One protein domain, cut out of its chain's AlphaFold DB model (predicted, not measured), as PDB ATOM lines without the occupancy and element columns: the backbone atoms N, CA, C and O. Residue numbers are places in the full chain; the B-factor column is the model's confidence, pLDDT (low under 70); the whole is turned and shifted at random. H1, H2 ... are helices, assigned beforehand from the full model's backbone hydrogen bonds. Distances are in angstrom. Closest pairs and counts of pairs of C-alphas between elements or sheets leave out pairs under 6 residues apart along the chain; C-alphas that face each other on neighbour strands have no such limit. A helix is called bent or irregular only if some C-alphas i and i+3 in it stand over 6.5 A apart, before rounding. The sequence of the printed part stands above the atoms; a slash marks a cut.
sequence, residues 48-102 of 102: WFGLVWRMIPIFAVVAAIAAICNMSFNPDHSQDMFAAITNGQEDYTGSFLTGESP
ATOM      1  N   TRP A  48     153.186 323.053 302.179       60.09
ATOM      2  CA  TRP A  48     152.945 322.569 303.540       60.09
ATOM      3  C   TRP A  48     151.908 321.445 303.534       60.09
ATOM      4  O   TRP A  48     152.067 320.468 304.255       60.09
ATOM      5  N   PHE A  49     150.933 321.500 302.622       63.81
ATOM      6  CA  PHE A  49     149.985 320.416 302.370       63.81
ATOM      7  C   PHE A  49     150.650 319.078 302.001       63.81
ATOM      8  O   PHE A  49     150.197 318.033 302.459       63.81
ATOM      9  N   GLY A  50     151.744 319.090 301.234       65.38
ATOM     10  CA  GLY A  50     152.497 317.873 300.907       65.38
ATOM     11  C   GLY A  50     153.232 317.294 302.119       65.38
ATOM     12  O   GLY A  50     153.312 316.077 302.277       65.38
ATOM     13  N   LEU A  51     153.714 318.158 303.015       63.53
ATOM     14  CA  LEU A  51     154.367 317.740 304.255       63.53
ATOM     15  C   LEU A  51     153.352 317.216 305.284       63.53
ATOM     16  O   LEU A  51     153.606 316.205 305.933       63.53
ATOM     17  N   VAL A  52     152.174 317.841 305.367       71.44
ATOM     18  CA  VAL A  52     151.045 317.403 306.206       71.44
ATOM     19  C   VAL A  52     150.569 316.009 305.798       71.44
ATOM     20  O   VAL A  52     150.379 315.157 306.662       71.44
ATOM     21  N   TRP A  53     150.473 315.722 304.496       77.12
ATOM     22  CA  TRP A  53     150.085 314.392 304.006       77.12
ATOM     23  C   TRP A  53     151.045 313.275 304.425       77.12
ATOM     24  O   TRP A  53     150.624 312.144 304.659       77.12
ATOM     25  N   ARG A  54     152.331 313.590 304.595       74.88
ATOM     26  CA  ARG A  54     153.337 312.639 305.084       74.88
ATOM     27  C   ARG A  54     153.273 312.421 306.602       74.88
ATOM     28  O   ARG A  54     153.772 311.405 307.079       74.88
ATOM     29  N   MET A  55     152.631 313.321 307.349       76.31
ATOM     30  CA  MET A  55     152.422 313.191 308.798       76.31
ATOM     31  C   MET A  55     151.177 312.368 309.162       76.31
ATOM     32  O   MET A  55     151.117 311.823 310.262       76.31
ATOM     33  N   ILE A  56     150.220 312.211 308.238       83.50
ATOM     34  CA  ILE A  56     149.014 311.382 308.421       83.50
ATOM     35  C   ILE A  56     149.337 309.942 308.871       83.50
ATOM     36  O   ILE A  56     148.785 309.515 309.886       83.50
ATOM     37  N   PRO A  57     150.223 309.174 308.198       86.62
ATOM     38  CA  PRO A  57     150.509 307.800 308.618       86.62
ATOM     39  C   PRO A  57     151.184 307.730 309.994       86.62
ATOM     40  O   PRO A  57     150.920 306.808 310.756       86.62
ATOM     41  N   ILE A  58     152.012 308.717 310.347       86.44
ATOM     42  CA  ILE A  58     152.662 308.778 311.663       86.44
ATOM     43  C   ILE A  58     151.610 309.002 312.753       86.44
ATOM     44  O   ILE A  58     151.619 308.312 313.770       86.44
ATOM     45  N   PHE A  59     150.667 309.915 312.520       86.50
ATOM     46  CA  PHE A  59     149.557 310.150 313.439       86.50
ATOM     47  C   PHE A  59     148.682 308.900 313.611       86.50
ATOM     48  O   PHE A  59     148.326 308.552 314.735       86.50
ATOM     49  N   ALA A  60     148.404 308.177 312.521       89.69
ATOM     50  CA  ALA A  60     147.661 306.920 312.574       89.69
ATOM     51  C   ALA A  60     148.371 305.857 313.431       89.69
ATOM     52  O   ALA A  60     147.719 305.169 314.214       89.69
ATOM     53  N   VAL A  61     149.702 305.756 313.344       93.56
ATOM     54  CA  VAL A  61     150.493 304.838 314.183       93.56
ATOM     55  C   VAL A  61     150.410 305.224 315.661       93.56
ATOM     56  O   VAL A  61     150.191 304.358 316.503       93.56
ATOM     57  N   VAL A  62     150.534 306.512 315.994       92.12
ATOM     58  CA  VAL A  62     150.414 306.984 317.384       92.12
ATOM     59  C   VAL A  62     149.018 306.700 317.944       92.12
ATOM     60  O   VAL A  62     148.899 306.193 319.059       92.12
ATOM     61  N   ALA A  63     147.966 306.961 317.163       90.69
ATOM     62  CA  ALA A  63     146.592 306.657 317.550       90.69
ATOM     63  C   ALA A  63     146.368 305.148 317.748       90.69
ATOM     64  O   ALA A  63     145.727 304.747 318.716       90.69
ATOM     65  N   ALA A  64     146.942 304.306 316.883       90.19
ATOM     66  CA  ALA A  64     146.869 302.853 317.021       90.19
ATOM     67  C   ALA A  64     147.563 302.364 318.303       90.19
ATOM     68  O   ALA A  64     146.999 301.550 319.029       90.19
ATOM     69  N   ILE A  65     148.746 302.896 318.626       92.38
ATOM     70  CA  ILE A  65     149.447 302.575 319.879       92.38
ATOM     71  C   ILE A  65     148.601 302.998 321.084       92.38
ATOM     72  O   ILE A  65     148.412 302.203 322.001       92.38
ATOM     73  N   ALA A  66     148.042 304.211 321.067       87.44
ATOM     74  CA  ALA A  66     147.177 304.696 322.139       87.44
ATOM     75  C   ALA A  66     145.931 303.812 322.320       87.44
ATOM     76  O   ALA A  66     145.578 303.481 323.451       87.44
ATOM     77  N   ALA A  67     145.304 303.375 321.224       84.69
ATOM     78  CA  ALA A  67     144.159 302.470 321.259       84.69
ATOM     79  C   ALA A  67     144.523 301.098 321.853       84.69
ATOM     80  O   ALA A  67     143.804 300.595 322.715       84.69
ATOM     81  N   ILE A  68     145.661 300.520 321.454       86.75
ATOM     82  CA  ILE A  68     146.147 299.232 321.978       86.75
ATOM     83  C   ILE A  68     146.493 299.341 323.469       86.75
ATOM     84  O   ILE A  68     146.137 298.458 324.253       86.75
ATOM     85  N   CYS A  69     147.158 300.425 323.877       86.12
ATOM     86  CA  CYS A  69     147.446 300.689 325.283       86.12
ATOM     87  C   CYS A  69     146.152 300.828 326.086       86.12
ATOM     88  O   CYS A  69     146.018 300.193 327.128       86.12
ATOM     89  N   ASN A  70     145.178 301.594 325.591       82.69
ATOM     90  CA  ASN A  70     143.902 301.755 326.277       82.69
ATOM     91  C   ASN A  70     143.168 300.415 326.433       82.69
ATOM     92  O   ASN A  70     142.711 300.092 327.521       82.69
ATOM     93  N   MET A  71     143.147 299.591 325.382       78.88
ATOM     94  CA  MET A  71     142.536 298.260 325.425       78.88
ATOM     95  C   MET A  71     143.249 297.307 326.397       78.88
ATOM     96  O   MET A  71     142.598 296.477 327.025       78.88
ATOM     97  N   SER A  72     144.570 297.433 326.550       80.38
ATOM     98  CA  SER A  72     145.351 296.590 327.468       80.38
ATOM     99  C   SER A  72     145.222 297.010 328.934       80.38
ATOM    100  O   SER A  72     145.241 296.152 329.811       80.38
ATOM    101  N   PHE A  73     145.118 298.314 329.211       78.94
ATOM    102  CA  PHE A  73     145.073 298.838 330.581       78.94
ATOM    103  C   PHE A  73     143.649 299.052 331.114       78.94
ATOM    104  O   PHE A  73     143.463 299.023 332.326       78.94
ATOM    105  N   ASN A  74     142.654 299.236 330.240       69.56
ATOM    106  CA  ASN A  74     141.248 299.442 330.601       69.56
ATOM    107  C   ASN A  74     140.310 298.652 329.662       69.56
ATOM    108  O   ASN A  74     139.609 299.253 328.842       69.56
ATOM    109  N   PRO A  75     140.273 297.310 329.759       65.38
ATOM    110  CA  PRO A  75     139.447 296.480 328.879       65.38
ATOM    111  C   PRO A  75     137.941 296.779 329.014       65.38
ATOM    112  O   PRO A  75     137.246 296.861 327.998       65.38
ATOM    113  N   ASP A  76     137.456 297.042 330.233       64.94
ATOM    114  CA  ASP A  76     136.029 297.269 330.517       64.94
ATOM    115  C   ASP A  76     135.507 298.618 329.981       64.94
ATOM    116  O   ASP A  76     134.359 298.725 329.556       64.94
ATOM    117  N   HIS A  77     136.363 299.642 329.889       62.00
ATOM    118  CA  HIS A  77     135.955 300.991 329.465       62.00
ATOM    119  C   HIS A  77     135.591 301.078 327.970       62.00
ATOM    120  O   HIS A  77     134.888 301.989 327.531       62.00
ATOM    121  N   SER A  78     136.063 300.120 327.165       60.12
ATOM    122  CA  SER A  78     135.795 300.078 325.725       60.12
ATOM    123  C   SER A  78     134.343 299.709 325.397       60.12
ATOM    124  O   SER A  78     133.775 300.276 324.465       60.12
ATOM    125  N   GLN A  79     133.725 298.814 326.177       62.00
ATOM    126  CA  GLN A  79     132.324 298.421 325.995       62.00
ATOM    127  C   GLN A  79     131.371 299.529 326.458       62.00
ATOM    128  O   GLN A  79     130.398 299.820 325.762       62.00
ATOM    129  N   ASP A  80     131.712 300.213 327.555       63.69
ATOM    130  CA  ASP A  80     130.943 301.346 328.082       63.69
ATOM    131  C   ASP A  80     130.892 302.534 327.118       63.69
ATOM    132  O   ASP A  80     129.875 303.216 327.038       63.69
ATOM    133  N   MET A  81     131.953 302.790 326.348       65.81
ATOM    134  CA  MET A  81     131.978 303.922 325.418       65.81
ATOM    135  C   MET A  81     131.037 303.706 324.226       65.81
ATOM    136  O   MET A  81     130.332 304.628 323.823       65.81
ATOM    137  N   PHE A  82     130.987 302.484 323.681       67.00
ATOM    138  CA  PHE A  82     129.999 302.152 322.656       67.00
ATOM    139  C   PHE A  82     128.592 302.151 323.247       67.00
ATOM    140  O   PHE A  82     127.729 302.795 322.664       67.00
ATOM    141  N   ALA A  83     128.384 301.542 324.421       65.25
ATOM    142  CA  ALA A  83     127.103 301.560 325.129       65.25
ATOM    143  C   ALA A  83     126.597 302.992 325.397       65.25
ATOM    144  O   ALA A  83     125.437 303.291 325.142       65.25
ATOM    145  N   ALA A  84     127.468 303.913 325.818       66.38
ATOM    146  CA  ALA A  84     127.128 305.318 326.034       66.38
ATOM    147  C   ALA A  84     126.716 306.040 324.738       66.38
ATOM    148  O   ALA A  84     125.836 306.899 324.765       66.38
ATOM    149  N   ILE A  85     127.320 305.681 323.601       68.81
ATOM    150  CA  ILE A  85     126.980 306.250 322.290       68.81
ATOM    151  C   ILE A  85     125.647 305.689 321.762       68.81
ATOM    152  O   ILE A  85     124.863 306.457 321.204       68.81
ATOM    153  N   THR A  86     125.352 304.391 321.937       72.56
ATOM    154  CA  THR A  86     124.052 303.811 321.512       72.56
ATOM    155  C   THR A  86     122.915 304.267 322.417       72.56
ATOM    156  O   THR A  86     121.910 304.746 321.897       72.56
ATOM    157  N   ASN A  87     123.098 304.220 323.739       68.00
ATOM    158  CA  ASN A  87     122.068 304.628 324.696       68.00
ATOM    159  C   ASN A  87     121.716 306.112 324.527       68.00
ATOM    160  O   ASN A  87     120.542 306.466 324.468       68.00
ATOM    161  N   GLY A  88     122.721 306.975 324.329       62.94
ATOM    162  CA  GLY A  88     122.477 308.388 324.039       62.94
ATOM    163  C   GLY A  88     121.651 308.595 322.767       62.94
ATOM    164  O   GLY A  88     120.791 309.467 322.730       62.94
ATOM    165  N   GLN A  89     121.853 307.784 321.725       61.16
ATOM    166  CA  GLN A  89     121.116 307.917 320.464       61.16
ATOM    167  C   GLN A  89     119.668 307.395 320.542       61.16
ATOM    168  O   GLN A  89     118.777 307.929 319.872       61.16
ATOM    169  N   GLU A  90     119.415 306.388 321.372       61.56
ATOM    170  CA  GLU A  90     118.076 305.846 321.634       61.56
ATOM    171  C   GLU A  90     117.217 306.827 322.450       61.56
ATOM    172  O   GLU A  90     116.058 307.057 322.099       61.56
ATOM    173  N   ASP A  91     117.804 307.513 323.434       61.34
ATOM    174  CA  ASP A  91     117.101 308.510 324.255       61.34
ATOM    175  C   ASP A  91     116.652 309.738 323.437       61.34
ATOM    176  O   ASP A  91     115.528 310.228 323.591       61.34
ATOM    177  N   TYR A  92     117.483 310.218 322.500       59.38
ATOM    178  CA  TYR A  92     117.103 311.334 321.624       59.38
ATOM    179  C   TYR A  92     116.033 310.937 320.603       59.38
ATOM    180  O   TYR A  92     115.103 311.704 320.361       59.38
ATOM    181  N   THR A  93     116.130 309.752 319.997       61.62
ATOM    182  CA  THR A  93     115.157 309.303 318.983       61.62
ATOM    183  C   THR A  93     113.807 308.929 319.593       61.62
ATOM    184  O   THR A  93     112.775 309.192 318.973       61.62
ATOM    185  N   GLY A  94     113.793 308.415 320.827       62.66
ATOM    186  CA  GLY A  94     112.581 308.181 321.606       62.66
ATOM    187  C   GLY A  94     111.780 309.462 321.851       62.66
ATOM    188  O   GLY A  94     110.598 309.492 321.520       62.66
ATOM    189  N   SER A  95     112.425 310.541 322.315       61.59
ATOM    190  CA  SER A  95     111.765 311.837 322.582       61.59
ATOM    191  C   SER A  95     111.110 312.454 321.335       61.59
ATOM    192  O   SER A  95     110.000 312.987 321.412       61.59
ATOM    193  N   PHE A  96     111.724 312.315 320.151       60.16
ATOM    194  CA  PHE A  96     111.121 312.790 318.897       60.16
ATOM    195  C   PHE A  96     109.938 311.934 318.414       60.16
ATOM    196  O   PHE A  96     109.075 312.447 317.701       60.16
ATOM    197  N   LEU A  97     109.884 310.649 318.777       66.50
ATOM    198  CA  LEU A  97     108.824 309.722 318.364       66.50
ATOM    199  C   LEU A  97     107.645 309.683 319.345       66.50
ATOM    200  O   LEU A  97     106.510 309.483 318.914       66.50
ATOM    201  N   THR A  98     107.886 309.886 320.642       70.31
ATOM    202  CA  THR A  98     106.835 309.953 321.671       70.31
ATOM    203  C   THR A  98     106.274 311.360 321.859       70.31
ATOM    204  O   THR A  98     105.229 311.516 322.487       70.31
ATOM    205  N   GLY A  99     106.915 312.384 321.278       58.25
ATOM    206  CA  GLY A  99     106.451 313.772 321.328       58.25
ATOM    207  C   GLY A  99     106.576 314.418 322.709       58.25
ATOM    208  O   GLY A  99     106.044 315.507 322.929       58.25
ATOM    209  N   GLU A 100     107.270 313.765 323.638       60.88
ATOM    210  CA  GLU A 100     107.505 314.284 324.976       60.88
ATOM    211  C   GLU A 100     108.755 315.171 324.919       60.88
ATOM    212  O   GLU A 100     109.897 314.711 324.835       60.88
ATOM    213  N   SER A 101     108.495 316.475 324.835       57.66
ATOM    214  CA  SER A 101     109.498 317.525 325.024       57.66
ATOM    215  C   SER A 101     109.710 317.753 326.527       57.66
ATOM    216  O   SER A 101     108.775 317.502 327.291       57.66
ATOM    217  N   PRO A 102     110.917 318.168 326.962       55.50
ATOM    218  CA  PRO A 102     111.209 318.423 328.373       55.50
ATOM    219  C   PRO A 102     110.337 319.526 328.984       55.50
ATOM    220  O   PRO A 102     109.968 320.475 328.250       55.50
TER     221      PRO A 102
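What this domain is: This is residues 48 to 102 of the 102 residues of an uncharacterized protein of Geobacter sp (UniProt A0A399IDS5). Two long helices, H1 and then H2, meet near their ends at a corner and make a wide, open V. Beyond that corner the two arms stand free, and a short tail, residues 99 to 102, follows the end of H2. The printed part has 55 residues with two named helices and no named strand, and its class is all helix. It is extended, with a radius of gyration of the C-alphas of 18.8 A, and flat, spanning 51 by 33 by 13 A.

Where its parts are: Find C-alpha 48 at (152.945, 322.569, 303.540); from there H1, residues 48 to 73, runs 36.8 A. It has a kink of 33 degrees near residue 55 and is only just irregular, with C-alphas 54 and 57 at 6.6 A. Next find C-alpha 75 at (139.447, 296.480, 328.879), where H2, residues 75 to 98, begins; it runs 36.0 A to C-alpha 98 at (106.835, 309.953, 321.671).

How they stand to each other: Look at the C-alphas of Met 71 and Ser 78, the closest of H1 and H2, 7.0 A apart: the helices are close but not clearly touching. Their lines are about perpendicular, at 76 degrees. O i to N i+4 pairs are within hydrogen-bond range in 19 of 22 for H1 and 17 of 20 for H2.

The domain as a whole: The C-alphas farthest apart, of Leu 51 and Glu 100, are 51.4 A apart. The printed part has no cut, and the link from H1 to H2 is tight. In the B-factor column, 31 residues are under 70, among them 74 to 85.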